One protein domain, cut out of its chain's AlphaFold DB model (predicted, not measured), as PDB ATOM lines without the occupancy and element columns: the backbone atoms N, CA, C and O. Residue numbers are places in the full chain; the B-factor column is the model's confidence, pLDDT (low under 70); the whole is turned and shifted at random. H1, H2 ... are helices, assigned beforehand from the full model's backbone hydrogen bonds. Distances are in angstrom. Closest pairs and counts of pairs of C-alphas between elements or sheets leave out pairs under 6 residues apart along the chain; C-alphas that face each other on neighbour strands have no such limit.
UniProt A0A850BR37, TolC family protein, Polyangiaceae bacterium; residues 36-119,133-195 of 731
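This is residues 36 to 119 and 133 to 195 of the 731 residues of the protein "TolC family protein" of Polyangiaceae bacterium (UniProt A0A850BR37). Six helices, H2 to H7, make an up-and-down bundle, each running against the one before it, in two packed layers: H3, H5 and H7 in one, H2, H4 and H6 in the other, with H9 beyond H6. H1 packs on H2 and H3 at one end of the longest axis, and short H8 sits at the other end. The printed part has 147 residues with nine named helices, H1 to H9 in order, and no named strand: all helix. It is compact, with a radius of gyration of the C-alphas of 14.6 A, and spans 44 by 34 by 27 A.

Start at H1, residues 36 to 42, which touches H3, residues 62 to 74, at Val 38 and Ala 68, their closest C-alphas, 5.9 A apart. H2, residues 47 to 56, forms a helical hairpin with H3 at a tilt of 34 degrees, shallow but only just, the closest C-alphas being Leu 55 and Arg 65 at 4.6 A. H3 is the hub, touching five helices. H4, residues 83 to 94, touches H3 with residues 84 to 88 alone; Leu 72 and Gly 84 have the closest C-alphas, 4.5 A apart. H5, residues 97 to 115, touches H3 at a steep tilt of 48 degrees, with closest C-alphas Val 66 and Leu 107 at 5.5 A. H6, residues 135 to 145, touches H4 at a shallow tilt of 26 degrees, the same way, with Ile 85 and Ala 140 closest at 5.7 A between C-alphas. H7, residues 156 to 172, touches H5 at 19 degrees, a shallow tilt, the same way; the C-alphas of Leu 115 and Trp 169 are closest, 5.9 A. H8, residues 174 to 178, and H9, residues 187 to 194, touch only at the corner, and only just, with 3 pairs of C-alphas within 8 A; Leu 178 and Met 187 are closest, 5.5 A. H1 and H9 are apart. In H2, H3, H4, H6, H7, H8 and H9 every O i to N i+4 pair is within hydrogen-bond range, against 2 of 3 in H1 and 13 of 15 in H5.

Find C-alpha 36, where H1 begins, at (-35.249, -42.160, 24.842). H5, the longest helix, runs 25.5 A from C-alpha 97 at (-10.535, -35.194, 35.682), with a kink of 32 degrees near residue 104. H3 measures 18.3 A, H4 17.0 A and H7 24.2 A. H9 ends at C-alpha 194, (-18.255, -12.360, 35.798).

Look for the cut after residue 119: residues 120 to 132 are not printed, and C-alphas 119 and 133 are 8.8 A apart. Of the links printed whole, none is long. The farthest C-alphas, Lys 59 and Glu 175, are 44.8 A apart. Mean pLDDT of the printed part is 91.1, and no printed residue is under 70.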
ATOM      1  N   ASP A  36     -33.821 -42.048  24.507       87.06
ATOM      2  CA  ASP A  36     -35.249 -42.160  24.842       87.06
ATOM      3  C   ASP A  36     -35.480 -42.494  26.329       87.06
ATOM      4  O   ASP A  36     -36.409 -41.972  26.956       87.06
ATOM      5  N   ASP A  37     -34.634 -43.341  26.931       87.56
ATOM      6  CA  ASP A  37     -34.699 -43.637  28.367       87.56
ATOM      7  C   ASP A  37     -34.326 -42.409  29.207       87.56
ATOM      8  O   ASP A  37     -35.014 -42.101  30.185       87.56
ATOM      9  N   VAL A  38     -33.269 -41.700  28.804       89.31
ATOM     10  CA  VAL A  38     -32.758 -40.479  29.445       89.31
ATOM     11  C   VAL A  38     -33.819 -39.370  29.428       89.31
ATOM     12  O   VAL A  38     -34.219 -38.892  30.496       89.31
ATOM     13  N   HIS A  39     -34.389 -39.057  28.261       90.31
ATOM     14  CA  HIS A  39     -35.489 -38.098  28.124       90.31
ATOM     15  C   HIS A  39     -36.728 -38.507  28.923       90.31
ATOM     16  O   HIS A  39     -37.323 -37.691  29.637       90.31
ATOM     17  N   ARG A  40     -37.118 -39.788  28.871       90.56
ATOM     18  CA  ARG A  40     -38.251 -40.295  29.655       90.56
ATOM     19  C   ARG A  40     -38.035 -40.062  31.150       90.56
ATOM     20  O   ARG A  40     -38.987 -39.706  31.854       90.56
ATOM     21  N   TRP A  41     -36.812 -40.251  31.650       91.44
ATOM     22  CA  TRP A  41     -36.502 -40.133  33.074       91.44
ATOM     23  C   TRP A  41     -36.655 -38.718  33.631       91.44
ATOM     24  O   TRP A  41     -37.020 -38.621  34.807       91.44
ATOM     25  N   GLU A  42     -36.532 -37.657  32.822       89.88
ATOM     26  CA  GLU A  42     -36.761 -36.257  33.238       89.88
ATOM     27  C   GLU A  42     -38.079 -36.079  34.025       89.88
ATOM     28  O   GLU A  42     -38.155 -35.381  35.046       89.88
ATOM     29  N   SER A  43     -39.125 -36.787  33.587       86.38
ATOM     30  CA  SER A  43     -40.474 -36.742  34.164       86.38
ATOM     31  C   SER A  43     -40.702 -37.669  35.374       86.38
ATOM     32  O   SER A  43     -41.698 -37.525  36.082       86.38
ATOM     33  N   THR A  44     -39.805 -38.624  35.645       88.44
ATOM     34  CA  THR A  44     -40.068 -39.746  36.574       88.44
ATOM     35  C   THR A  44     -39.545 -39.517  37.993       88.44
ATOM     36  O   THR A  44     -38.516 -38.871  38.190       88.44
ATOM     37  N   ALA A  45     -40.197 -40.095  39.010       84.31
ATOM     38  CA  ALA A  45     -39.822 -39.911  40.419       84.31
ATOM     39  C   ALA A  45     -38.334 -40.216  40.702       84.31
ATOM     40  O   ALA A  45     -37.621 -39.325  41.155       84.31
ATOM     41  N   ARG A  46     -37.836 -41.403  40.319       87.56
ATOM     42  CA  ARG A  46     -36.407 -41.788  40.414       87.56
ATOM     43  C   ARG A  46     -35.543 -41.340  39.223       87.56
ATOM     44  O   ARG A  46     -34.452 -41.852  39.018       87.56
ATOM     45  N   GLY A  47     -36.035 -40.410  38.410       87.62
ATOM     46  CA  GLY A  47     -35.317 -39.875  37.255       87.62
ATOM     47  C   GLY A  47     -33.932 -39.300  37.569       87.62
ATOM     48  O   GLY A  47     -32.972 -39.746  36.945       87.62
ATOM     49  N   PRO A  48     -33.791 -38.385  38.554       91.00
ATOM     50  CA  PRO A  48     -32.506 -37.759  38.865       91.00
ATOM     51  C   PRO A  48     -31.421 -38.783  39.211       91.00
ATOM     52  O   PRO A  48     -30.338 -38.731  38.647       91.00
ATOM     53  N   GLU A  49     -31.749 -39.757  40.068       91.56
ATOM     54  CA  GLU A  49     -30.852 -40.837  40.517       91.56
ATOM     55  C   GLU A  49     -30.328 -41.695  39.355       91.56
ATOM     56  O   GLU A  49     -29.197 -42.174  39.380       91.56
ATOM     57  N   LYS A  50     -31.154 -41.910  38.324       91.94
ATOM     58  CA  LYS A  50     -30.751 -42.669  37.135       91.94
ATOM     59  C   LYS A  50     -29.881 -41.844  36.195       91.94
ATOM     60  O   LYS A  50     -28.936 -42.383  35.630       91.94
ATOM     61  N   LEU A  51     -30.190 -40.558  36.037       93.12
ATOM     62  CA  LEU A  51     -29.420 -39.642  35.198       93.12
ATOM     63  C   LEU A  51     -28.022 -39.393  35.784       93.12
ATOM     64  O   LEU A  51     -27.042 -39.475  35.049       93.12
ATOM     65  N   THR A  52     -27.899 -39.205  37.104       94.06
ATOM     66  CA  THR A  52     -26.581 -39.125  37.760       94.06
ATOM     67  C   THR A  52     -25.810 -40.441  37.658       94.06
ATOM     68  O   THR A  52     -24.616 -40.423  37.375       94.06
ATOM     69  N   ALA A  53     -26.476 -41.597  37.775       92.94
ATOM     70  CA  ALA A  53     -25.830 -42.896  37.569       92.94
ATOM     71  C   ALA A  53     -25.340 -43.123  36.121       92.94
ATOM     72  O   ALA A  53     -24.363 -43.849  35.923       92.94
ATOM     73  N   VAL A  54     -25.988 -42.522  35.114       93.31
ATOM     74  CA  VAL A  54     -25.483 -42.503  33.727       93.31
ATOM     75  C   VAL A  54     -24.283 -41.569  33.593       93.31
ATOM     76  O   VAL A  54     -23.271 -41.967  33.025       93.31
ATOM     77  N   LEU A  55     -24.362 -40.365  34.163       93.62
ATOM     78  CA  LEU A  55     -23.301 -39.356  34.126       93.62
ATOM     79  C   LEU A  55     -22.001 -39.823  34.818       93.62
ATOM     80  O   LEU A  55     -20.906 -39.592  34.301       93.62
ATOM     81  N   LEU A  56     -22.118 -40.531  35.943       93.38
ATOM     82  CA  LEU A  56     -20.982 -40.995  36.745       93.38
ATOM     83  C   LEU A  56     -20.260 -42.218  36.146       93.38
ATOM     84  O   LEU A  56     -19.032 -42.281  36.152       93.38
ATOM     85  N   HIS A  57     -20.999 -43.214  35.647       91.44
ATOM     86  CA  HIS A  57     -20.444 -44.551  35.401       91.44
ATOM     87  C   HIS A  57     -19.728 -44.671  34.044       91.44
ATOM     88  O   HIS A  57     -20.316 -44.464  32.982       91.44
ATOM     89  N   ASP A  58     -18.465 -45.102  34.089       86.94
ATOM     90  CA  ASP A  58     -17.549 -45.300  32.952       86.94
ATOM     91  C   ASP A  58     -18.117 -46.073  31.735       86.94
ATOM     92  O   ASP A  58     -17.775 -45.758  30.596       86.94
ATOM     93  N   LYS A  59     -19.019 -47.037  31.951       89.69
ATOM     94  CA  LYS A  59     -19.619 -47.898  30.915       89.69
ATOM     95  C   LYS A  59     -20.483 -47.189  29.864       89.69
ATOM     96  O   LYS A  59     -20.839 -47.816  28.866       89.69
ATOM     97  N   TYR A  60     -20.895 -45.944  30.100       91.62
ATOM     98  CA  TYR A  60     -21.731 -45.189  29.162       91.62
ATOM     99  C   TYR A  60     -20.877 -44.296  28.256       91.62
ATOM    100  O   TYR A  60     -19.934 -43.648  28.720       91.62
ATOM    101  N   ALA A  61     -21.225 -44.241  26.966       92.00
ATOM    102  CA  ALA A  61     -20.581 -43.361  25.990       92.00
ATOM    103  C   ALA A  61     -20.769 -41.881  26.364       92.00
ATOM    104  O   ALA A  61     -21.788 -41.529  26.957       92.00
ATOM    105  N   ILE A  62     -19.800 -41.032  26.003       91.75
ATOM    106  CA  ILE A  62     -19.768 -39.607  26.384       91.75
ATOM    107  C   ILE A  62     -21.068 -38.898  25.983       91.75
ATOM    108  O   ILE A  62     -21.660 -38.233  26.828       91.75
ATOM    109  N   ASP A  63     -21.562 -39.118  24.764       92.62
ATOM    110  CA  ASP A  63     -22.773 -38.469  24.241       92.62
ATOM    111  C   ASP A  63     -24.005 -38.729  25.126       92.62
ATOM    112  O   ASP A  63     -24.688 -37.794  25.533       92.62
ATOM    113  N   LEU A  64     -24.220 -39.982  25.551       93.44
ATOM    114  CA  LEU A  64     -25.324 -40.362  26.446       93.44
ATOM    115  C   LEU A  64     -25.186 -39.730  27.846       93.44
ATOM    116  O   LEU A  64     -26.182 -39.507  28.535       93.44
ATOM    117  N   ARG A  65     -23.959 -39.421  28.291       95.12
ATOM    118  CA  ARG A  65     -23.720 -38.706  29.560       95.12
ATOM    119  C   ARG A  65     -23.933 -37.209  29.433       95.12
ATOM    120  O   ARG A  65     -24.473 -36.604  30.356       95.12
ATOM    121  N   VAL A  66     -23.532 -36.625  28.306       95.38
ATOM    122  CA  VAL A  66     -23.839 -35.234  27.958       95.38
ATOM    123  C   VAL A  66     -25.353 -35.062  27.901       95.38
ATOM    124  O   VAL A  66     -25.875 -34.161  28.549       95.38
ATOM    125  N   GLU A  67     -26.073 -35.983  27.258       95.31
ATOM    126  CA  GLU A  67     -27.533 -35.947  27.211       95.31
ATOM    127  C   GLU A  67     -28.161 -36.156  28.599       95.31
ATOM    128  O   GLU A  67     -29.077 -35.427  28.974       95.31
ATOM    129  N   ALA A  68     -27.616 -37.049  29.436       94.94
ATOM    130  CA  ALA A  68     -28.066 -37.194  30.823       94.94
ATOM    131  C   ALA A  68     -27.854 -35.916  31.666       94.94
ATOM    132  O   ALA A  68     -28.709 -35.573  32.490       94.94
ATOM    133  N   ALA A  69     -26.758 -35.183  31.441       95.69
ATOM    134  CA  ALA A  69     -26.515 -33.879  32.055       95.69
ATOM    135  C   ALA A  69     -27.487 -32.806  31.526       95.69
ATOM    136  O   ALA A  69     -28.094 -32.088  32.321       95.69
ATOM    137  N   LEU A  70     -27.724 -32.740  30.211       95.75
ATOM    138  CA  LEU A  70     -28.710 -31.832  29.611       95.75
ATOM    139  C   LEU A  70     -30.137 -32.134  30.104       95.75
ATOM    140  O   LEU A  70     -30.881 -31.208  30.431       95.75
ATOM    141  N   SER A  71     -30.506 -33.407  30.270       94.31
ATOM    142  CA  SER A  71     -31.751 -33.821  30.929       94.31
ATOM    143  C   SER A  71     -31.839 -33.289  32.359       94.31
ATOM    144  O   SER A  71     -32.845 -32.670  32.707       94.31
ATOM    145  N   LEU A  72     -30.791 -33.443  33.182       94.31
ATOM    146  CA  LEU A  72     -30.757 -32.889  34.548       94.31
ATOM    147  C   LEU A  72     -30.959 -31.360  34.580       94.31
ATOM    148  O   LEU A  72     -31.567 -30.854  35.528       94.31
ATOM    149  N   ILE A  73     -30.522 -30.635  33.544       93.94
ATOM    150  CA  ILE A  73     -30.768 -29.192  33.377       93.94
ATOM    151  C   ILE A  73     -32.227 -28.904  32.977       93.94
ATOM    152  O   ILE A  73     -32.872 -28.040  33.579       93.94
ATOM    153  N   ARG A  74     -32.771 -29.617  31.978       92.25
ATOM    154  CA  ARG A  74     -34.134 -29.400  31.442       92.25
ATOM    155  C   ARG A  74     -35.251 -29.778  32.418       92.25
ATOM    156  O   ARG A  74     -36.373 -29.279  32.300       92.25
ATOM    157  N   MET A  75     -34.959 -30.630  33.400       89.56
ATOM    158  CA  MET A  75     -35.928 -31.103  34.387       89.56
ATOM    159  C   MET A  75     -36.675 -29.977  35.122       89.56
ATOM    160  O   MET A  75     -36.103 -29.024  35.658       89.56
ATOM    161  N   LYS A  76     -38.001 -30.136  35.215       85.00
ATOM    162  CA  LYS A  76     -38.877 -29.199  35.934       85.00
ATOM    163  C   LYS A  76     -38.570 -29.185  37.445       85.00
ATOM    164  O   LYS A  76     -38.240 -30.236  38.004       85.00
ATOM    165  N   PRO A  77     -38.732 -28.033  38.132       83.81
ATOM    166  CA  PRO A  77     -38.566 -27.943  39.581       83.81
ATOM    167  C   PRO A  77     -39.443 -28.953  40.332       83.81
ATOM    168  O   PRO A  77     -40.619 -29.127  40.017       83.81
ATOM    169  N   ARG A  78     -38.884 -29.581  41.368       83.31
ATOM    170  CA  ARG A  78     -39.576 -30.538  42.243       83.31
ATOM    171  C   ARG A  78     -39.742 -29.902  43.613       83.31
ATOM    172  O   ARG A  78     -38.772 -29.396  44.167       83.31
ATOM    173  N   GLN A  79     -40.974 -29.861  44.128       78.88
ATOM    174  CA  GLN A  79     -41.308 -29.139  45.371       78.88
ATOM    175  C   GLN A  79     -40.793 -27.676  45.367       78.88
ATOM    176  O   GLN A  79     -40.297 -27.168  46.367       78.88
ATOM    177  N   GLY A  80     -40.848 -27.011  44.205       73.12
ATOM    178  CA  GLY A  80     -40.343 -25.645  44.014       73.12
ATOM    179  C   GLY A  80     -38.819 -25.501  43.873       73.12
ATOM    180  O   GLY A  80     -38.354 -24.395  43.628       73.12
ATOM    181  N   ARG A  81     -38.027 -26.580  43.973       76.00
ATOM    182  CA  ARG A  81     -36.554 -26.545  43.876       76.00
ATOM    183  C   ARG A  81     -36.033 -27.205  42.592       76.00
ATOM    184  O   ARG A  81     -36.484 -28.285  42.206       76.00
ATOM    185  N   ARG A  82     -35.047 -26.584  41.935       82.88
ATOM    186  CA  ARG A  82     -34.325 -27.152  40.776       82.88
ATOM    187  C   ARG A  82     -33.223 -28.109  41.243       82.88
ATOM    188  O   ARG A  82     -32.052 -27.758  41.248       82.88
ATOM    189  N   VAL A  83     -33.606 -29.318  41.652       86.19
ATOM    190  CA  VAL A  83     -32.653 -30.313  42.187       86.19
ATOM    191  C   VAL A  83     -31.668 -30.856  41.143       86.19
ATOM    192  O   VAL A  83     -30.539 -31.174  41.495       86.19
ATOM    193  N   GLY A  84     -32.060 -30.922  39.864       89.75
ATOM    194  CA  GLY A  84     -31.247 -31.537  38.806       89.75
ATOM    195  C   GLY A  84     -29.913 -30.830  38.541       89.75
ATOM    196  O   GLY A  84     -28.901 -31.505  38.400       89.75
ATOM    197  N   ILE A  85     -29.883 -29.492  38.567       92.06
ATOM    198  CA  ILE A  85     -28.656 -28.707  38.331       92.06
ATOM    199  C   ILE A  85     -27.613 -28.962  39.428       92.06
ATOM    200  O   ILE A  85     -26.455 -29.216  39.111       92.06
ATOM    201  N   GLY A  86     -28.025 -28.950  40.703       90.75
ATOM    202  CA  GLY A  86     -27.128 -29.266  41.820       90.75
ATOM    203  C   GLY A  86     -26.580 -30.688  41.704       90.75
ATOM    204  O   GLY A  86     -25.372 -30.874  41.653       90.75
ATOM    205  N   MET A  87     -27.469 -31.669  41.507       92.62
ATOM    206  CA  MET A  87     -27.075 -33.070  41.317       92.62
ATOM    207  C   MET A  87     -26.129 -33.272  40.123       92.62
ATOM    208  O   MET A  87     -25.212 -34.081  40.219       92.62
ATOM    209  N   MET A  88     -26.313 -32.546  39.015       95.12
ATOM    210  CA  MET A  88     -25.403 -32.580  37.866       95.12
ATOM    211  C   MET A  88     -24.011 -32.054  38.236       95.12
ATOM    212  O   MET A  88     -23.022 -32.711  37.927       95.12
ATOM    213  N   VAL A  89     -23.927 -30.892  38.888       94.06
ATOM    214  CA  VAL A  89     -22.651 -30.264  39.271       94.06
ATOM    215  C   VAL A  89     -21.911 -31.100  40.319       94.06
ATOM    216  O   VAL A  89     -20.718 -31.348  40.151       94.06
ATOM    217  N   ASP A  90     -22.619 -31.606  41.332       93.56
ATOM    218  CA  ASP A  90     -22.061 -32.505  42.348       93.56
ATOM    219  C   ASP A  90     -21.556 -33.814  41.707       93.56
ATOM    220  O   ASP A  90     -20.425 -34.224  41.950       93.56
ATOM    221  N   THR A  91     -22.337 -34.427  40.805       94.56
ATOM    222  CA  THR A  91     -21.911 -35.653  40.095       94.56
ATOM    223  C   THR A  91     -20.703 -35.390  39.196       94.56
ATOM    224  O   THR A  91     -19.780 -36.198  39.167       94.56
ATOM    225  N   LEU A  92     -20.666 -34.262  38.476       94.94
ATOM    226  CA  LEU A  92     -19.499 -33.885  37.674       94.94
ATOM    227  C   LEU A  92     -18.255 -33.711  38.550       94.94
ATOM    228  O   LEU A  92     -17.183 -34.112  38.118       94.94
ATOM    229  N   ALA A  93     -18.374 -33.174  39.767       93.44
ATOM    230  CA  ALA A  93     -17.249 -33.043  40.695       93.44
ATOM    231  C   ALA A  93     -16.668 -34.396  41.159       93.44
ATOM    232  O   ALA A  93     -15.492 -34.448  41.516       93.44
ATOM    233  N   GLU A  94     -17.459 -35.474  41.133       94.00
ATOM    234  CA  GLU A  94     -17.029 -36.846  41.454       94.00
ATOM    235  C   GLU A  94     -16.417 -37.598  40.253       94.00
ATOM    236  O   GLU A  94     -15.701 -38.584  40.439       94.00
ATOM    237  N   VAL A  95     -16.662 -37.151  39.013       93.44
ATOM    238  CA  VAL A  95     -16.089 -37.772  37.805       93.44
ATOM    239  C   VAL A  95     -14.582 -37.456  37.706       93.44
ATOM    240  O   VAL A  95     -14.215 -36.281  37.795       93.44
ATOM    241  N   PRO A  96     -13.704 -38.454  37.448       93.38
ATOM    242  CA  PRO A  96     -12.263 -38.243  37.274       93.38
ATOM    243  C   PRO A  96     -11.917 -37.208  36.197       93.38
ATOM    244  O   PRO A  96     -12.550 -37.173  35.143       93.38
ATOM    245  N   ASP A  97     -10.876 -36.410  36.440       90.31
ATOM    246  CA  ASP A  97     -10.535 -35.194  35.682       90.31
ATOM    247  C   ASP A  97     -10.498 -35.363  34.153       90.31
ATOM    248  O   ASP A  97     -11.066 -34.541  33.435       90.31
ATOM    249  N   GLU A  98      -9.893 -36.441  33.647       89.56
ATOM    250  CA  GLU A  98      -9.807 -36.733  32.206       89.56
ATOM    251  C   GLU A  98     -11.193 -36.984  31.582       89.56
ATOM    252  O   GLU A  98     -11.562 -36.380  30.573       89.56
ATOM    253  N   MET A  99     -12.008 -37.818  32.236       91.00
ATOM    254  CA  MET A  99     -13.377 -38.126  31.813       91.00
ATOM    255  C   MET A  99     -14.297 -36.905  31.962       91.00
ATOM    256  O   MET A  99     -15.148 -36.655  31.107       91.00
ATOM    257  N   ARG A 100     -14.099 -36.106  33.019       95.00
ATOM    258  CA  ARG A 100     -14.813 -34.844  33.250       95.00
ATOM    259  C   ARG A 100     -14.508 -33.845  32.141       95.00
ATOM    260  O   ARG A 100     -15.441 -33.262  31.598       95.00
ATOM    261  N   GLY A 101     -13.239 -33.709  31.752       92.88
ATOM    262  CA  GLY A 101     -12.816 -32.887  30.619       92.88
ATOM    263  C   GLY A 101     -13.514 -33.283  29.316       92.88
ATOM    264  O   GLY A 101     -14.073 -32.419  28.643       92.88
ATOM    265  N   ALA A 102     -13.568 -34.581  29.007       93.50
ATOM    266  CA  ALA A 102     -14.231 -35.092  27.806       93.50
ATOM    267  C   ALA A 102     -15.753 -34.831  27.787       93.50
ATOM    268  O   ALA A 102     -16.296 -34.440  26.755       93.50
ATOM    269  N   ILE A 103     -16.447 -34.982  28.923       94.19
ATOM    270  CA  ILE A 103     -17.883 -34.660  29.038       94.19
ATOM    271  C   ILE A 103     -18.110 -33.146  28.911       94.19
ATOM    272  O   ILE A 103     -18.990 -32.707  28.171       94.19
ATOM    273  N   VAL A 104     -17.309 -32.334  29.607       95.88
ATOM    274  CA  VAL A 104     -17.422 -30.865  29.613       95.88
ATOM    275  C   VAL A 104     -17.145 -30.263  28.232       95.88
ATOM    276  O   VAL A 104     -17.823 -29.307  27.856       95.88
ATOM    277  N   ALA A 105     -16.225 -30.844  27.453       95.50
ATOM    278  CA  ALA A 105     -15.907 -30.406  26.094       95.50
ATOM    279  C   ALA A 105     -17.111 -30.444  25.133       95.50
ATOM    280  O   ALA A 105     -17.216 -29.576  24.270       95.50
ATOM    281  N   SER A 106     -18.038 -31.390  25.316       95.06
ATOM    282  CA  SER A 106     -19.288 -31.479  24.541       95.06
ATOM    283  C   SER A 106     -20.474 -30.794  25.235       95.06
ATOM    284  O   SER A 106     -21.321 -30.193  24.573       95.06
ATOM    285  N   LEU A 107     -20.533 -30.832  26.571       96.25
ATOM    286  CA  LEU A 107     -21.625 -30.243  27.355       96.25
ATOM    287  C   LEU A 107     -21.633 -28.706  27.311       96.25
ATOM    288  O   LEU A 107     -22.703 -28.106  27.215       96.25
ATOM    289  N   VAL A 108     -20.466 -28.052  27.365       96.69
ATOM    290  CA  VAL A 108     -20.382 -26.580  27.359       96.69
ATOM    291  C   VAL A 108     -20.902 -25.973  26.046       96.69
ATOM    292  O   VAL A 108     -21.760 -25.093  26.132       96.69
ATOM    293  N   PRO A 109     -20.502 -26.442  24.843       96.88
ATOM    294  CA  PRO A 109     -21.108 -26.000  23.584       96.88
ATOM    295  C   PRO A 109     -22.634 -26.172  23.537       96.88
ATOM    296  O   PRO A 109     -23.335 -25.228  23.182       96.88
ATOM    297  N   ALA A 110     -23.164 -27.318  23.981       95.81
ATOM    298  CA  ALA A 110     -24.611 -27.560  24.000       95.81
ATOM    299  C   ALA A 110     -25.368 -26.594  24.936       95.81
ATOM    300  O   ALA A 110     -26.437 -26.088  24.590       95.81
ATOM    301  N   ILE A 111     -24.798 -26.273  26.105       96.75
ATOM    302  CA  ILE A 111     -25.333 -25.240  27.007       96.75
ATOM    303  C   ILE A 111     -25.298 -23.860  26.330       96.75
ATOM    304  O   ILE A 111     -26.282 -23.124  26.395       96.75
ATOM    305  N   ILE A 112     -24.196 -23.512  25.658       96.75
ATOM    306  CA  ILE A 112     -24.040 -22.240  24.937       96.75
ATOM    307  C   ILE A 112     -25.091 -22.094  23.827       96.75
ATOM    308  O   ILE A 112     -25.668 -21.017  23.676       96.75
ATOM    309  N   ASP A 113     -25.393 -23.151  23.078       95.69
ATOM    310  CA  ASP A 113     -26.395 -23.086  22.011       95.69
ATOM    311  C   ASP A 113     -27.818 -22.892  22.561       95.69
ATOM    312  O   ASP A 113     -28.593 -22.119  21.995       95.69
ATOM    313  N   HIS A 114     -28.134 -23.455  23.734       94.44
ATOM    314  CA  HIS A 114     -29.369 -23.132  24.458       94.44
ATOM    315  C   HIS A 114     -29.410 -21.697  25.020       94.44
ATOM    316  O   HIS A 114     -30.496 -21.124  25.135       94.44
ATOM    317  N   LEU A 115     -28.261 -21.088  25.345       94.06
ATOM    318  CA  LEU A 115     -28.172 -19.675  25.745       94.06
ATOM    319  C   LEU A 115     -28.335 -18.709  24.560       94.06
ATOM    320  O   LEU A 115     -28.876 -17.618  24.738       94.06
ATOM    321  N   LYS A 116     -27.912 -19.111  23.356       93.25
ATOM    322  CA  LYS A 116     -28.056 -18.329  22.114       93.25
ATOM    323  C   LYS A 116     -29.480 -18.305  21.550       93.25
ATOM    324  O   LYS A 116     -29.744 -17.532  20.629       93.25
ATOM    325  N   VAL A 117     -30.398 -19.126  22.067       89.50
ATOM    326  CA  VAL A 117     -31.810 -19.099  21.652       89.50
ATOM    327  C   VAL A 117     -32.384 -17.698  21.918       89.50
ATOM    328  O   VAL A 117     -32.305 -17.216  23.055       89.50
ATOM    329  N   PRO A 118     -32.958 -17.019  20.902       85.38
ATOM    330  CA  PRO A 118     -33.470 -15.666  21.071       85.38
ATOM    331  C   PRO A 118     -34.594 -15.627  22.117       85.38
ATOM    332  O   PRO A 118     -35.362 -16.589  22.241       85.38
ATOM    333  N   PRO A 119     -34.718 -14.525  22.877       84.25
ATOM    334  CA  PRO A 119     -35.740 -14.394  23.908       84.25
ATOM    335  C   PRO A 119     -37.146 -14.526  23.301       84.25
ATOM    336  O   PRO A 119     -37.382 -14.050  22.186       84.25
ATOM    337  N   GLY A 133     -37.086 -20.799  27.887       85.50
ATOM    338  CA  GLY A 133     -36.439 -22.091  28.113       85.50
ATOM    339  C   GLY A 133     -34.945 -22.015  28.433       85.50
ATOM    340  O   GLY A 133     -34.368 -23.036  28.789       85.50
ATOM    341  N   SER A 134     -34.319 -20.839  28.335       90.75
ATOM    342  CA  SER A 134     -32.869 -20.667  28.520       90.75
ATOM    343  C   SER A 134     -32.430 -20.513  29.987       90.75
ATOM    344  O   SER A 134     -31.283 -20.815  30.318       90.75
ATOM    345  N   PHE A 135     -33.331 -20.121  30.900       90.19
ATOM    346  CA  PHE A 135     -33.006 -19.933  32.327       90.19
ATOM    347  C   PHE A 135     -32.329 -21.140  33.012       90.19
ATOM    348  O   PHE A 135     -31.353 -20.913  33.727       90.19
ATOM    349  N   PRO A 136     -32.765 -22.406  32.818       91.44
ATOM    350  CA  PRO A 136     -32.111 -23.556  33.443       91.44
ATOM    351  C   PRO A 136     -30.666 -23.733  32.964       91.44
ATOM    352  O   PRO A 136     -29.795 -24.051  33.767       91.44
ATOM    353  N   PHE A 137     -30.398 -23.470  31.681       94.62
ATOM    354  CA  PHE A 137     -29.059 -23.543  31.092       94.62
ATOM    355  C   PHE A 137     -28.150 -22.431  31.615       94.62
ATOM    356  O   PHE A 137     -26.992 -22.691  31.928       94.62
ATOM    357  N   LYS A 138     -28.687 -21.222  31.820       94.00
ATOM    358  CA  LYS A 138     -27.968 -20.124  32.484       94.00
ATOM    359  C   LYS A 138     -27.644 -20.449  33.945       94.00
ATOM    360  O   LYS A 138     -26.522 -20.211  34.387       94.00
ATOM    361  N   ASP A 139     -28.592 -21.011  34.693       93.12
ATOM    362  CA  ASP A 139     -28.361 -21.388  36.091       93.12
ATOM    363  C   ASP A 139     -27.354 -22.553  36.202       93.12
ATOM    364  O   ASP A 139     -26.523 -22.558  37.109       93.12
ATOM    365  N   ALA A 140     -27.364 -23.496  35.252       94.50
ATOM    366  CA  ALA A 140     -26.380 -24.575  35.159       94.50
ATOM    367  C   ALA A 140     -24.976 -24.073  34.791       94.50
ATOM    368  O   ALA A 140     -24.006 -24.427  35.456       94.50
ATOM    369  N   ALA A 141     -24.871 -23.198  33.789       95.81
ATOM    370  CA  ALA A 141     -23.619 -22.565  33.387       95.81
ATOM    371  C   ALA A 141     -22.976 -21.774  34.539       95.81
ATOM    372  O   ALA A 141     -21.776 -21.899  34.778       95.81
ATOM    373  N   TYR A 142     -23.778 -21.008  35.291       95.25
ATOM    374  CA  TYR A 142     -23.311 -20.323  36.496       95.25
ATOM    375  C   TYR A 142     -22.804 -21.323  37.547       95.25
ATOM    376  O   TYR A 142     -21.672 -21.194  38.003       95.25
ATOM    377  N   ALA A 143     -23.592 -22.352  37.883       94.00
ATOM    378  CA  ALA A 143     -23.222 -23.333  38.906       94.00
ATOM    379  C   ALA A 143     -21.954 -24.140  38.553       94.00
ATOM    380  O   ALA A 143     -21.161 -24.445  39.440       94.00
ATOM    381  N   MET A 144     -21.723 -24.440  37.269       94.56
ATOM    382  CA  MET A 144     -20.484 -25.074  36.789       94.56
ATOM    383  C   MET A 144     -19.257 -24.153  36.889       94.56
ATOM    384  O   MET A 144     -18.141 -24.643  37.052       94.56
ATOM    385  N   LEU A 145     -19.445 -22.834  36.773       94.50
ATOM    386  CA  LEU A 145     -18.370 -21.844  36.890       94.50
ATOM    387  C   LEU A 145     -18.080 -21.445  38.345       94.50
ATOM    388  O   LEU A 145     -16.944 -21.086  38.644       94.50
ATOM    389  N   SER A 146     -19.081 -21.481  39.231       92.56
ATOM    390  CA  SER A 146     -19.008 -20.959  40.604       92.56
ATOM    391  C   SER A 146     -18.862 -22.038  41.691       92.56
ATOM    392  O   SER A 146     -19.239 -21.794  42.837       92.56
ATOM    393  N   LEU A 147     -18.413 -23.253  41.354       89.25
ATOM    394  CA  LEU A 147     -18.230 -24.323  42.339       89.25
ATOM    395  C   LEU A 147     -16.858 -24.212  43.024       89.25
ATOM    396  O   LEU A 147     -15.842 -24.605  42.457       89.25
ATOM    397  N   ASP A 148     -16.838 -23.759  44.278       79.38
ATOM    398  CA  ASP A 148     -15.592 -23.522  45.032       79.38
ATOM    399  C   ASP A 148     -14.790 -24.797  45.367       79.38
ATOM    400  O   ASP A 148     -13.601 -24.722  45.667       79.38
ATOM    401  N   ARG A 149     -15.436 -25.973  45.379       85.00
ATOM    402  CA  ARG A 149     -14.828 -27.230  45.866       85.00
ATOM    403  C   ARG A 149     -14.011 -27.978  44.816       85.00
ATOM    404  O   ARG A 149     -12.993 -28.568  45.161       85.00
ATOM    405  N   THR A 150     -14.470 -27.965  43.566       86.94
ATOM    406  CA  THR A 150     -13.878 -28.731  42.463       86.94
ATOM    407  C   THR A 150     -14.004 -27.933  41.178       86.94
ATOM    408  O   THR A 150     -15.095 -27.505  40.805       86.94
ATOM    409  N   GLN A 151     -12.902 -27.778  40.449       89.44
ATOM    410  CA  GLN A 151     -12.923 -27.125  39.146       89.44
ATOM    411  C   GLN A 151     -13.580 -28.047  38.100       89.44
ATOM    412  O   GLN A 151     -12.947 -28.961  37.562       89.44
ATOM    413  N   ILE A 152     -14.864 -27.801  37.813       93.38
ATOM    414  CA  ILE A 152     -15.639 -28.549  36.810       93.38
ATOM    415  C   ILE A 152     -15.061 -28.343  35.407       93.38
ATOM    416  O   ILE A 152     -14.774 -29.310  34.707       93.38
ATOM    417  N   ILE A 153     -14.855 -27.083  35.010       93.12
ATOM    418  CA  ILE A 153     -14.314 -26.719  33.696       93.12
ATOM    419  C   ILE A 153     -12.803 -26.504  33.831       93.12
ATOM    420  O   ILE A 153     -12.360 -25.507  34.402       93.12
ATOM    421  N   ALA A 154     -12.000 -27.443  33.329       90.88
ATOM    422  CA  ALA A 154     -10.540 -27.321  33.324       90.88
ATOM    423  C   ALA A 154     -10.063 -26.253  32.319       90.88
ATOM    424  O   ALA A 154      -9.335 -25.336  32.693       90.88
ATOM    425  N   ASP A 155     -10.545 -26.356  31.079       93.19
ATOM    426  CA  ASP A 155     -10.167 -25.543  29.919       93.19
ATOM    427  C   ASP A 155     -10.580 -24.063  30.069       93.19
ATOM    428  O   ASP A 155     -11.761 -23.732  30.208       93.19
ATOM    429  N   ASP A 156      -9.597 -23.158  30.025       93.06
ATOM    430  CA  ASP A 156      -9.822 -21.716  30.152       93.06
ATOM    431  C   ASP A 156     -10.559 -21.099  28.959       93.06
ATOM    432  O   ASP A 156     -11.320 -20.151  29.151       93.06
ATOM    433  N   LYS A 157     -10.404 -21.636  27.744       95.19
ATOM    434  CA  LYS A 157     -11.167 -21.178  26.582       95.19
ATOM    435  C   LYS A 157     -12.645 -21.518  26.763       95.19
ATOM    436  O   LYS A 157     -13.473 -20.623  26.639       95.19
ATOM    437  N   LEU A 158     -12.977 -22.750  27.165       94.75
ATOM    438  CA  LEU A 158     -14.368 -23.133  27.447       94.75
ATOM    439  C   LEU A 158     -14.990 -22.295  28.577       94.75
ATOM    440  O   LEU A 158     -16.162 -21.928  28.486       94.75
ATOM    441  N   LYS A 159     -14.220 -21.926  29.614       94.94
ATOM    442  CA  LYS A 159     -14.689 -20.970  30.639       94.94
ATOM    443  C   LYS A 159     -15.023 -19.607  30.034       94.94
ATOM    444  O   LYS A 159     -16.045 -19.031  30.404       94.94
ATOM    445  N   GLN A 160     -14.162 -19.063  29.171       95.44
ATOM    446  CA  GLN A 160     -14.377 -17.741  28.575       95.44
ATOM    447  C   GLN A 160     -15.523 -17.757  27.561       95.44
ATOM    448  O   GLN A 160     -16.377 -16.881  27.626       95.44
ATOM    449  N   ASP A 161     -15.617 -18.781  26.711       95.56
ATOM    450  CA  ASP A 161     -16.723 -18.957  25.764       95.56
ATOM    451  C   ASP A 161     -18.075 -19.036  26.508       95.56
ATOM    452  O   ASP A 161     -19.041 -18.371  26.127       95.56
ATOM    453  N   LEU A 162     -18.135 -19.769  27.631       96.06
ATOM    454  CA  LEU A 162     -19.337 -19.869  28.466       96.06
ATOM    455  C   LEU A 162     -19.661 -18.560  29.207       96.06
ATOM    456  O   LEU A 162     -20.829 -18.180  29.295       96.06
ATOM    457  N   LYS A 163     -18.648 -17.843  29.718       96.25
ATOM    458  CA  LYS A 163     -18.829 -16.506  30.309       96.25
ATOM    459  C   LYS A 163     -19.347 -15.505  29.276       96.25
ATOM    460  O   LYS A 163     -20.291 -14.784  29.584       96.25
ATOM    461  N   THR A 164     -18.796 -15.487  28.064       96.00
ATOM    462  CA  THR A 164     -19.266 -14.624  26.970       96.00
ATOM    463  C   THR A 164     -20.715 -14.947  26.611       96.00
ATOM    464  O   THR A 164     -21.543 -14.042  26.612       96.00
ATOM    465  N   ALA A 165     -21.069 -16.226  26.444       96.19
ATOM    466  CA  ALA A 165     -22.452 -16.634  26.182       96.19
ATOM    467  C   ALA A 165     -23.430 -16.214  27.298       96.19
ATOM    468  O   ALA A 165     -24.564 -15.833  27.013       96.19
ATOM    469  N   LEU A 166     -23.001 -16.241  28.565       95.94
ATOM    470  CA  LEU A 166     -23.782 -15.738  29.701       95.94
ATOM    471  C   LEU A 166     -23.968 -14.211  29.676       95.94
ATOM    472  O   LEU A 166     -25.035 -13.730  30.060       95.94
ATOM    473  N   VAL A 167     -22.968 -13.451  29.217       95.06
ATOM    474  CA  VAL A 167     -23.079 -11.994  29.027       95.06
ATOM    475  C   VAL A 167     -24.002 -11.672  27.853       95.06
ATOM    476  O   VAL A 167     -24.928 -10.883  28.025       95.06
ATOM    477  N   ASP A 168     -23.825 -12.317  26.701       94.19
ATOM    478  CA  ASP A 168     -24.687 -12.131  25.526       94.19
ATOM    479  C   ASP A 168     -26.150 -12.466  25.854       94.19
ATOM    480  O   ASP A 168     -27.061 -11.690  25.555       94.19
ATOM    481  N   TRP A 169     -26.374 -13.571  26.573       93.56
ATOM    482  CA  TRP A 169     -27.680 -13.946  27.112       93.56
ATOM    483  C   TRP A 169     -28.259 -12.869  28.042       93.56
ATOM    484  O   TRP A 169     -29.440 -12.525  27.934       93.56
ATOM    485  N   ALA A 170     -27.449 -12.306  28.942       92.56
ATOM    486  CA  ALA A 170     -27.894 -11.250  29.845       92.56
ATOM    487  C   ALA A 170     -28.254  -9.959  29.092       92.56
ATOM    488  O   ALA A 170     -29.225  -9.297  29.455       92.56
ATOM    489  N   MET A 171     -27.510  -9.606  28.039       92.38
ATOM    490  CA  MET A 171     -27.752  -8.399  27.242       92.38
ATOM    491  C   MET A 171     -28.955  -8.533  26.294       92.38
ATOM    492  O   MET A 171     -29.636  -7.540  26.048       92.38
ATOM    493  N   ALA A 172     -29.252  -9.734  25.785       91.00
ATOM    494  CA  ALA A 172     -30.287  -9.951  24.766       91.00
ATOM    495  C   ALA A 172     -31.725  -9.596  25.202       91.00
ATOM    496  O   ALA A 172     -32.550  -9.265  24.352       91.00
ATOM    497  N   ASP A 173     -32.042  -9.672  26.500       88.88
ATOM    498  CA  ASP A 173     -33.378  -9.357  27.048       88.88
ATOM    499  C   ASP A 173     -33.289  -8.865  28.505       88.88
ATOM    500  O   ASP A 173     -34.021  -9.314  29.393       88.88
ATOM    501  N   PHE A 174     -32.319  -7.979  28.769       90.44
ATOM    502  CA  PHE A 174     -31.877  -7.611  30.119       90.44
ATOM    503  C   PHE A 174     -33.026  -7.252  31.076       90.44
ATOM    504  O   PHE A 174     -33.114  -7.823  32.162       90.44
ATOM    505  N   GLU A 175     -33.934  -6.347  30.688       87.00
ATOM    506  CA  GLU A 175     -34.989  -5.866  31.595       87.00
ATOM    507  C   GLU A 175     -35.957  -6.975  32.026       87.00
ATOM    508  O   GLU A 175     -36.316  -7.068  33.200       87.00
ATOM    509  N   ARG A 176     -36.361  -7.844  31.091       85.25
ATOM    510  CA  ARG A 176     -37.276  -8.961  31.365       85.25
ATOM    511  C   ARG A 176     -36.588 -10.097  32.117       85.25
ATOM    512  O   ARG A 176     -37.236 -10.778  32.916       85.25
ATOM    513  N   ARG A 177     -35.293 -10.318  31.870       88.69
ATOM    514  CA  ARG A 177     -34.487 -11.343  32.553       88.69
ATOM    515  C   ARG A 177     -34.075 -10.918  33.966       88.69
ATOM    516  O   ARG A 177     -33.947 -11.788  34.825       88.69
ATOM    517  N   LEU A 178     -33.953  -9.619  34.250       86.69
ATOM    518  CA  LEU A 178     -33.605  -9.096  35.577       86.69
ATOM    519  C   LEU A 178     -34.648  -9.459  36.651       86.69
ATOM    520  O   LEU A 178     -34.292 -10.015  37.686       86.69
ATOM    521  N   ASP A 179     -35.934  -9.202  36.389       75.38
ATOM    522  CA  ASP A 179     -37.022  -9.368  37.370       75.38
ATOM    523  C   ASP A 179     -37.579 -10.809  37.476       75.38
ATOM    524  O   ASP A 179     -38.521 -11.077  38.234       75.38
ATOM    525  N   ASN A 180     -37.048 -11.766  36.705       80.00
ATOM    526  CA  ASN A 180     -37.649 -13.095  36.599       80.00
ATOM    527  C   ASN A 180     -37.323 -13.990  37.811       80.00
ATOM    528  O   ASN A 180     -36.230 -14.546  37.927       80.00
ATOM    529  N   ARG A 181     -38.331 -14.200  38.669       73.00
ATOM    530  CA  ARG A 181     -38.271 -15.018  39.897       73.00
ATOM    531  C   ARG A 181     -38.103 -16.535  39.687       73.00
ATOM    532  O   ARG A 181     -38.056 -17.263  40.671       73.00
ATOM    533  N   SER A 182     -38.056 -17.039  38.450       74.19
ATOM    534  CA  SER A 182     -37.864 -18.480  38.163       74.19
ATOM    535  C   SER A 182     -36.395 -18.926  38.055       74.19
ATOM    536  O   SER A 182     -36.124 -20.118  37.844       74.19
ATOM    537  N   GLN A 183     -35.471 -17.972  38.203       82.62
ATOM    538  CA  GLN A 183     -34.025 -18.179  38.270       82.62
ATOM    539  C   GLN A 183     -33.596 -18.725  39.636       82.62
ATOM    540  O   GLN A 183     -34.080 -18.267  40.669       82.62
ATOM    541  N   ALA A 184     -32.651 -19.663  39.640       83.19
ATOM    542  CA  ALA A 184     -31.977 -20.124  40.852       83.19
ATOM    543  C   ALA A 184     -30.908 -19.128  41.339       83.19
ATOM    544  O   ALA A 184     -30.739 -18.967  42.546       83.19
ATOM    545  N   TYR A 185     -30.230 -18.437  40.415       87.75
ATOM    546  CA  TYR A 185     -29.219 -17.417  40.718       87.75
ATOM    547  C   TYR A 185     -29.653 -16.051  40.183       87.75
ATOM    548  O   TYR A 185     -30.170 -15.957  39.072       87.75
ATOM    549  N   GLY A 186     -29.441 -14.970  40.933       89.19
ATOM    550  CA  GLY A 186     -29.858 -13.631  40.495       89.19
ATOM    551  C   GLY A 186     -29.115 -13.156  39.239       89.19
ATOM    552  O   GLY A 186     -27.972 -13.543  39.001       89.19
ATOM    553  N   MET A 187     -29.730 -12.278  38.440       89.56
ATOM    554  CA  MET A 187     -29.039 -11.687  37.284       89.56
ATOM    555  C   MET A 187     -27.889 -10.763  37.727       89.56
ATOM    556  O   MET A 187     -26.784 -10.833  37.198       89.56
ATOM    557  N   GLU A 188     -28.096  -9.965  38.781       90.00
ATOM    558  CA  GLU A 188     -27.028  -9.149  39.379       90.00
ATOM    559  C   GLU A 188     -25.888 -10.005  39.952       90.00
ATOM    560  O   GLU A 188     -24.721  -9.646  39.820       90.00
ATOM    561  N   GLN A 189     -26.218 -11.159  40.544       91.19
ATOM    562  CA  GLN A 189     -25.245 -12.128  41.056       91.19
ATOM    563  C   GLN A 189     -24.379 -12.696  39.922       91.19
ATOM    564  O   GLN A 189     -23.159 -12.744  40.059       91.19
ATOM    565  N   LEU A 190     -24.993 -13.058  38.787       93.44
ATOM    566  CA  LEU A 190     -24.281 -13.502  37.584       93.44
ATOM    567  C   LEU A 190     -23.293 -12.435  37.086       93.44
ATOM    568  O   LEU A 190     -22.119 -12.742  36.882       93.44
ATOM    569  N   LEU A 191     -23.734 -11.183  36.918       93.62
ATOM    570  CA  LEU A 191     -22.849 -10.122  36.420       93.62
ATOM    571  C   LEU A 191     -21.717  -9.805  37.404       93.62
ATOM    572  O   LEU A 191     -20.573  -9.658  36.980       93.62
ATOM    573  N   LYS A 192     -22.007  -9.747  38.711       93.25
ATOM    574  CA  LYS A 192     -20.993  -9.504  39.754       93.25
ATOM    575  C   LYS A 192     -19.956 -10.627  39.838       93.25
ATOM    576  O   LYS A 192     -18.795 -10.340  40.103       93.25
ATOM    577  N   PHE A 193     -20.344 -11.868  39.546       94.19
ATOM    578  CA  PHE A 193     -19.425 -13.005  39.436       94.19
ATOM    579  C   PHE A 193     -18.530 -12.949  38.181       94.19
ATOM    580  O   PHE A 193     -17.355 -13.305  38.249       94.19
ATOM    581  N   ILE A 194     -19.052 -12.498  37.033       94.06
ATOM    582  CA  ILE A 194     -18.255 -12.360  35.798       94.06
ATOM    583  C   ILE A 194     -17.323 -11.133  35.862       94.06
ATOM    584  O   ILE A 194     -16.201 -11.195  35.358       94.06
ATOM    585  N   GLY A 195     -17.757 -10.043  36.501       93.62
ATOM    586  CA  GLY A 195     -16.977  -8.815  36.674       93.62
ATOM    587  C   GLY A 195     -17.129  -7.814  35.513       93.62
ATOM    588  O   GLY A 195     -18.143  -7.837  34.811       93.62
TER     589      GLY A 195